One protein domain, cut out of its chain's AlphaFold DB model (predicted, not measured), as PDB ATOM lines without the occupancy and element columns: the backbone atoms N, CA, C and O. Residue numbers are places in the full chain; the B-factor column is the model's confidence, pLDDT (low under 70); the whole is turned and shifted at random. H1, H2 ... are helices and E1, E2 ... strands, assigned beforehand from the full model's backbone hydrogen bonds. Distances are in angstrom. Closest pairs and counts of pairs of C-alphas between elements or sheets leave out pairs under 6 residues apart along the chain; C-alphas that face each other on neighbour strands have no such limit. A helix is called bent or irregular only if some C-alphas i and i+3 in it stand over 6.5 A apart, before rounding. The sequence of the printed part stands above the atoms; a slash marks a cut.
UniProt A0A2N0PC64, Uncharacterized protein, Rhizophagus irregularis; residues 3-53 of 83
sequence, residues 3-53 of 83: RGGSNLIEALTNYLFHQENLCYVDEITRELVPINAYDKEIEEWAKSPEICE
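Overview. This is residues 3 to 53 of the 83 residues of an uncharacterized protein of Rhizophagus irregularis (UniProt A0A2N0PC64). A small hairpin of two short strands, E1 and E2, lies between two helices that stay apart, H1 near one end of a flat, drawn-out shape and H2 toward the other. Residues 38 to 53, of which 38 to 47 belong to H2, stick out as an arm that makes much of the length. The printed part has 51 residues, with two named helices and two named strands in the order H1, E1, E2, H2; the sheet, E1 - E2, is antiparallel and the class is mixed, helices and strands. The whole is only just loose, close to extended, with a radius of gyration of the C-alphas of 14.7 A and spans of 48 by 29 by 8 A.

Arrangement. H1, residues 8 to 17, is joined by a tight link of 5 residues to E1, residues 23 to 25. E1 and E2, residues 32 to 34, form a hairpin, antiparallel with 147 degrees between their directions. C-alphas 23 and 34 face each other at 4.1 A. N 24 and O 33 are within hydrogen-bond range at 2.8 A, as are N 33 and O 24 at 2.9 A. A tight link of 2 residues joins E2 to H2, residues 37 to 47. H2 is apart from H1 and from E1, and H1 is apart from E2. In H1 and H2 every O i to N i+4 pair is within hydrogen-bond range.

Along the chain. H1 begins at C-alpha 8, (-3.731, -16.147, 50.849), and measures 13.9 A from first to last C-alpha. E1 measures 6.7 A, beginning at C-alpha 23, (-3.235, -21.067, 36.930), and E2 6.6 A. H2 measures 15.9 A and ends at C-alpha 47, (-19.396, -25.286, 19.031).

Size, cuts and confidence. The two C-alphas farthest apart, those of Asn 7 and Glu 53, are 48.3 A apart. Without residues 38 to 53, the body spans 28 by 19 by 8 A. The printed part has no cut and no long link. Mean pLDDT of the printed part is 86.2; residues 49 to 53 are under 70.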
ATOM      1  N   ARG A   3      -1.317 -21.683  41.396       91.56
ATOM      2  CA  ARG A   3      -1.234 -20.280  41.778       91.56
ATOM      3  C   ARG A   3      -2.611 -19.644  41.608       91.56
ATOM      4  O   ARG A   3      -3.166 -19.617  40.515       91.56
ATOM      5  N   GLY A   4      -3.139 -19.121  42.707       92.19
ATOM      6  CA  GLY A   4      -4.423 -18.419  42.731       92.19
ATOM      7  C   GLY A   4      -4.322 -16.954  43.137       92.19
ATOM      8  O   GLY A   4      -5.347 -16.328  43.334       92.19
ATOM      9  N   GLY A   5      -3.123 -16.402  43.326       92.19
ATOM     10  CA  GLY A   5      -2.956 -15.030  43.798       92.19
ATOM     11  C   GLY A   5      -1.569 -14.770  44.376       92.19
ATOM     12  O   GLY A   5      -0.727 -15.669  44.453       92.19
ATOM     13  N   SER A   6      -1.332 -13.523  44.761       92.38
ATOM     14  CA  SER A   6      -0.115 -13.047  45.429       92.38
ATOM     15  C   SER A   6      -0.137 -13.260  46.946       92.38
ATOM     16  O   SER A   6       0.912 -13.283  47.587       92.38
ATOM     17  N   ASN A   7      -1.327 -13.433  47.522       94.69
ATOM     18  CA  ASN A   7      -1.546 -13.630  48.948       94.69
ATOM     19  C   ASN A   7      -2.651 -14.669  49.202       94.69
ATOM     20  O   ASN A   7      -3.365 -15.080  48.288       94.69
ATOM     21  N   LEU A   8      -2.787 -15.097  50.461       94.75
ATOM     22  CA  LEU A   8      -3.731 -16.147  50.849       94.75
ATOM     23  C   LEU A   8      -5.195 -15.752  50.617       94.75
ATOM     24  O   LEU A   8      -5.979 -16.592  50.189       94.75
ATOM     25  N   ILE A   9      -5.563 -14.498  50.892       96.12
ATOM     26  CA  ILE A   9      -6.944 -14.026  50.729       96.12
ATOM     27  C   ILE A   9      -7.329 -14.105  49.254       96.12
ATOM     28  O   ILE A   9      -8.320 -14.738  48.917       96.12
ATOM     29  N   GLU A  10      -6.499 -13.546  48.377       95.62
ATOM     30  CA  GLU A  10      -6.689 -13.588  46.928       95.62
ATOM     31  C   GLU A  10      -6.739 -15.030  46.406       95.62
ATOM     32  O   GLU A  10      -7.636 -15.375  45.640       95.62
ATOM     33  N   ALA A  11      -5.843 -15.898  46.886       94.56
ATOM     34  CA  ALA A  11      -5.836 -17.309  46.515       94.56
ATOM     35  C   ALA A  11      -7.132 -18.032  46.909       94.56
ATOM     36  O   ALA A  11      -7.670 -18.795  46.107       94.56
ATOM     37  N   LEU A  12      -7.652 -17.784  48.112       95.62
ATOM     38  CA  LEU A  12      -8.908 -18.373  48.578       95.62
ATOM     39  C   LEU A  12     -10.115 -17.800  47.836       95.62
ATOM     40  O   LEU A  12     -10.997 -18.557  47.437       95.62
ATOM     41  N   THR A  13     -10.148 -16.487  47.618       95.94
ATOM     42  CA  THR A  13     -11.209 -15.829  46.853       95.94
ATOM     43  C   THR A  13     -11.264 -16.374  45.431       95.94
ATOM     44  O   THR A  13     -12.339 -16.748  44.968       95.94
ATOM     45  N   ASN A  14     -10.119 -16.509  44.763       95.44
ATOM     46  CA  ASN A  14     -10.071 -17.071  43.419       95.44
ATOM     47  C   ASN A  14     -10.427 -18.561  43.411       95.44
ATOM     48  O   ASN A  14     -11.175 -19.007  42.551       95.44
ATOM     49  N   TYR A  15      -9.999 -19.328  44.413       92.31
ATOM     50  CA  TYR A  15     -10.380 -20.736  44.511       92.31
ATOM     51  C   TYR A  15     -11.892 -20.951  44.684       92.31
ATOM     52  O   TYR A  15     -12.465 -21.848  44.067       92.31
ATOM     53  N   LEU A  16     -12.539 -20.131  45.517       94.81
ATOM     54  CA  LEU A  16     -13.955 -20.283  45.855       94.81
ATOM     55  C   LEU A  16     -14.898 -19.633  44.837       94.81
ATOM     56  O   LEU A  16     -15.995 -20.148  44.632       94.81
ATOM     57  N   PHE A  17     -14.494 -18.515  44.229       94.38
ATOM     58  CA  PHE A  17     -15.399 -17.673  43.441       94.38
ATOM     59  C   PHE A  17     -14.927 -17.391  42.011       94.38
ATOM     60  O   PHE A  17     -15.776 -17.146  41.161       94.38
ATOM     61  N   HIS A  18     -13.620 -17.445  41.731       91.62
ATOM     62  CA  HIS A  18     -13.049 -17.063  40.430       91.62
ATOM     63  C   HIS A  18     -12.045 -18.101  39.928       91.62
ATOM     64  O   HIS A  18     -10.838 -17.847  39.835       91.62
ATOM     65  N   GLN A  19     -12.543 -19.301  39.625       88.31
ATOM     66  CA  GLN A  19     -11.701 -20.414  39.178       88.31
ATOM     67  C   GLN A  19     -10.964 -20.098  37.870       88.31
ATOM     68  O   GLN A  19      -9.880 -20.625  37.629       88.31
ATOM     69  N   GLU A  20     -11.498 -19.186  37.058       89.19
ATOM     70  CA  GLU A  20     -10.877 -18.650  35.852       89.19
ATOM     71  C   GLU A  20      -9.538 -17.935  36.098       89.19
ATOM     72  O   GLU A  20      -8.718 -17.871  35.184       89.19
ATOM     73  N   ASN A  21      -9.296 -17.444  37.317       92.06
ATOM     74  CA  ASN A  21      -8.052 -16.772  37.700       92.06
ATOM     75  C   ASN A  21      -6.985 -17.746  38.220       92.06
ATOM     76  O   ASN A  21      -5.855 -17.342  38.510       92.06
ATOM     77  N   LEU A  22      -7.325 -19.028  38.374       93.25
ATOM     78  CA  LEU A  22      -6.379 -20.043  38.812       93.25
ATOM     79  C   LEU A  22      -5.513 -20.502  37.640       93.25
ATOM     80  O   LEU A  22      -6.001 -20.880  36.572       93.25
ATOM     81  N   CYS A  23      -4.209 -20.544  37.875       94.44
ATOM     82  CA  CYS A  23      -3.235 -21.067  36.930       94.44
ATOM     83  C   CYS A  23      -2.335 -22.093  37.613       94.44
ATOM     84  O   CYS A  23      -2.125 -22.040  38.824       94.44
ATOM     85  N   TYR A  24      -1.783 -23.037  36.862       92.38
ATOM     86  CA  TYR A  24      -0.670 -23.849  37.332       92.38
ATOM     87  C   TYR A  24       0.638 -23.336  36.736       92.38
ATOM     88  O   TYR A  24       0.668 -22.782  35.642       92.38
ATOM     89  N   VAL A  25       1.721 -23.506  37.487       91.50
ATOM     90  CA  VAL A  25       3.082 -23.323  36.975       91.50
ATOM     91  C   VAL A  25       3.499 -24.631  36.318       91.50
ATOM     92  O   VAL A  25       3.551 -25.654  37.010       91.50
ATOM     93  N   ASP A  26       3.775 -24.591  35.018       91.00
ATOM     94  CA  ASP A  26       4.421 -25.688  34.303       91.00
ATOM     95  C   ASP A  26       5.863 -25.832  34.807       91.00
ATOM     96  O   ASP A  26       6.616 -24.864  34.875       91.00
ATOM     97  N   GLU A  27       6.255 -27.030  35.224       89.00
ATOM     98  CA  GLU A  27       7.565 -27.239  35.849       89.00
ATOM     99  C   GLU A  27       8.719 -27.180  34.839       89.00
ATOM    100  O   GLU A  27       9.851 -26.857  35.209       89.00
ATOM    101  N   ILE A  28       8.429 -27.462  33.568       90.94
ATOM    102  CA  ILE A  28       9.394 -27.517  32.474       90.94
ATOM    103  C   ILE A  28       9.536 -26.129  31.848       90.94
ATOM    104  O   ILE A  28      10.650 -25.609  31.756       90.94
ATOM    105  N   THR A  29       8.425 -25.507  31.447       93.62
ATOM    106  CA  THR A  29       8.435 -24.204  30.760       93.62
ATOM    107  C   THR A  29       8.448 -23.025  31.733       93.62
ATOM    108  O   THR A  29       8.851 -21.926  31.355       93.62
ATOM    109  N   ARG A  30       8.076 -23.246  33.004       88.81
ATOM    110  CA  ARG A  30       7.869 -22.212  34.042       88.81
ATOM    111  C   ARG A  30       6.766 -21.215  33.708       88.81
ATOM    112  O   ARG A  30       6.668 -20.166  34.349       88.81
ATOM    113  N   GLU A  31       5.934 -21.534  32.730       92.62
ATOM    114  CA  GLU A  31       4.831 -20.684  32.313       92.62
ATOM    115  C   GLU A  31       3.612 -20.887  33.211       92.62
ATOM    116  O   GLU A  31       3.443 -21.920  33.863       92.62
ATOM    117  N   LEU A  32       2.766 -19.859  33.261       91.75
ATOM    118  CA  LEU A  32       1.487 -19.913  33.953       91.75
ATOM    119  C   LEU A  32       0.416 -20.320  32.959       91.75
ATOM    120  O   LEU A  32       0.089 -19.558  32.051       91.75
ATOM    121  N   VAL A  33      -0.151 -21.496  33.171       91.25
ATOM    122  CA  VAL A  33      -1.209 -22.026  32.321       91.25
ATOM    123  C   VAL A  33      -2.528 -21.982  33.093       91.25
ATOM    124  O   VAL A  33      -2.587 -22.487  34.218       91.25
ATOM    125  N   PRO A  34      -3.590 -21.363  32.545       92.19
ATOM    126  CA  PRO A  34      -4.910 -21.375  33.166       92.19
ATOM    127  C   PRO A  34      -5.412 -22.803  33.382       92.19
ATOM    128  O   PRO A  34      -5.266 -23.655  32.507       92.19
ATOM    129  N   ILE A  35      -6.060 -23.065  34.519       90.38
ATOM    130  CA  ILE A  35      -6.591 -24.406  34.821       90.38
ATOM    131  C   ILE A  35      -7.630 -24.859  33.783       90.38
ATOM    132  O   ILE A  35      -7.701 -26.040  33.466       90.38
ATOM    133  N   ASN A  36      -8.396 -23.920  33.223       88.19
ATOM    134  CA  ASN A  36      -9.467 -24.190  32.263       88.19
ATOM    135  C   ASN A  36      -9.038 -24.093  30.790       88.19
ATOM    136  O   ASN A  36      -9.904 -23.979  29.923       88.19
ATOM    137  N   ALA A  37      -7.732 -24.093  30.492       85.50
ATOM    138  CA  ALA A  37      -7.238 -23.950  29.121       85.50
ATOM    139  C   ALA A  37      -7.858 -25.000  28.179       85.50
ATOM    140  O   ALA A  37      -8.418 -24.650  27.145       85.50
ATOM    141  N   TYR A  38      -7.865 -26.266  28.601       79.88
ATOM    142  CA  TYR A  38      -8.411 -27.368  27.805       79.88
ATOM    143  C   TYR A  38      -9.941 -27.399  27.757       79.88
ATOM    144  O   TYR A  38     -10.511 -27.771  26.737       79.88
ATOM    145  N   ASP A  39     -10.621 -26.989  28.829       84.75
ATOM    146  CA  ASP A  39     -12.089 -26.975  28.858       84.75
ATOM    147  C   ASP A  39     -12.653 -25.968  27.849       84.75
ATOM    148  O   ASP A  39     -13.633 -26.254  27.161       84.75
ATOM    149  N   LYS A  40     -11.992 -24.811  27.714       82.19
ATOM    150  CA  LYS A  40     -12.340 -23.794  26.714       82.19
ATOM    151  C   LYS A  40     -12.112 -24.295  25.296       82.19
ATOM    152  O   LYS A  40     -12.983 -24.110  24.453       82.19
ATOM    153  N   GLU A  41     -10.988 -24.966  25.049       81.19
ATOM    154  CA  GLU A  41     -10.727 -25.587  23.750       81.19
ATOM    155  C   GLU A  41     -11.815 -26.616  23.416       81.19
ATOM    156  O   GLU A  41     -12.411 -26.554  22.349       81.19
ATOM    157  N   ILE A  42     -12.167 -27.511  24.340       80.81
ATOM    158  CA  ILE A  42     -13.220 -28.512  24.110       80.81
ATOM    159  C   ILE A  42     -14.577 -27.848  23.834       80.81
ATOM    160  O   ILE A  42     -15.306 -28.293  22.945       80.81
ATOM    161  N   GLU A  43     -14.925 -26.790  24.566       83.81
ATOM    162  CA  GLU A  43     -16.168 -26.049  24.354       83.81
ATOM    163  C   GLU A  43     -16.201 -25.349  22.984       83.81
ATOM    164  O   GLU A  43     -17.228 -25.376  22.302       83.81
ATOM    165  N   GLU A  44     -15.091 -24.748  22.553       82.06
ATOM    166  CA  GLU A  44     -14.963 -24.138  21.225       82.06
ATOM    167  C   GLU A  44     -15.035 -25.182  20.109       82.06
ATOM    168  O   GLU A  44     -15.769 -24.992  19.136       82.06
ATOM    169  N   TRP A  45     -14.356 -26.317  20.276       78.00
ATOM    170  CA  TRP A  45     -14.433 -27.441  19.346       78.00
ATOM    171  C   TRP A  45     -15.866 -27.966  19.238       78.00
ATOM    172  O   TRP A  45     -16.377 -28.122  18.133       78.00
ATOM    173  N   ALA A  46     -16.562 -28.160  20.360       76.94
ATOM    174  CA  ALA A  46     -17.952 -28.616  20.370       76.94
ATOM    175  C   ALA A  46     -18.928 -27.628  19.704       76.94
ATOM    176  O   ALA A  46     -19.970 -28.043  19.194       76.94
ATOM    177  N   LYS A  47     -18.611 -26.329  19.708       79.88
ATOM    178  CA  LYS A  47     -19.396 -25.286  19.031       79.88
ATOM    179  C   LYS A  47     -19.067 -25.159  17.542       79.88
ATOM    180  O   LYS A  47     -19.854 -24.544  16.820       79.88
ATOM    181  N   SER A  48     -17.947 -25.717  17.074       74.00
ATOM    182  CA  SER A  48     -17.580 -25.671  15.660       74.00
ATOM    183  C   SER A  48     -18.421 -26.661  14.836       74.00
ATOM    184  O   SER A  48     -18.446 -27.857  15.137       74.00
ATOM    185  N   PRO A  49     -19.092 -26.210  13.757       63.81
ATOM    186  CA  PRO A  49     -19.867 -27.084  12.876       63.81
ATOM    187  C   PRO A  49     -19.005 -28.068  12.060       63.81
ATOM    188  O   PRO A  49     -19.552 -29.016  11.497       63.81
ATOM    189  N   GLU A  50     -17.677 -27.898  12.016       59.22
ATOM    190  CA  GLU A  50     -16.753 -28.745  11.236       59.22
ATOM    191  C   GLU A  50     -16.641 -30.195  11.745       59.22
ATOM    192  O   GLU A  50     -16.235 -31.084  10.999       59.22
ATOM    193  N   ILE A  51     -17.044 -30.483  12.987       54.91
ATOM    194  CA  ILE A  51     -16.941 -31.838  13.563       54.91
ATOM    195  C   ILE A  51     -18.069 -32.767  13.069       54.91
ATOM    196  O   ILE A  51     -17.915 -33.992  13.068       54.91
ATOM    197  N   CYS A  52     -19.188 -32.212  12.591       53.59
ATOM    198  CA  CYS A  52     -20.328 -33.011  12.128       53.59
ATOM    199  C   CYS A  52     -20.033 -33.831  10.861       53.59
ATOM    200  O   CYS A  52     -20.629 -34.894  10.694       53.59
ATOM    201  N   GLU A  53     -19.107 -33.409   9.993       53.03
ATOM    202  CA  GLU A  53     -18.814 -34.147   8.753       53.03
ATOM    203  C   GLU A  53     -17.878 -35.349   8.966       53.03
ATOM    204  O   GLU A  53     -17.998 -36.356   8.267       53.03
TER     205      GLU A  53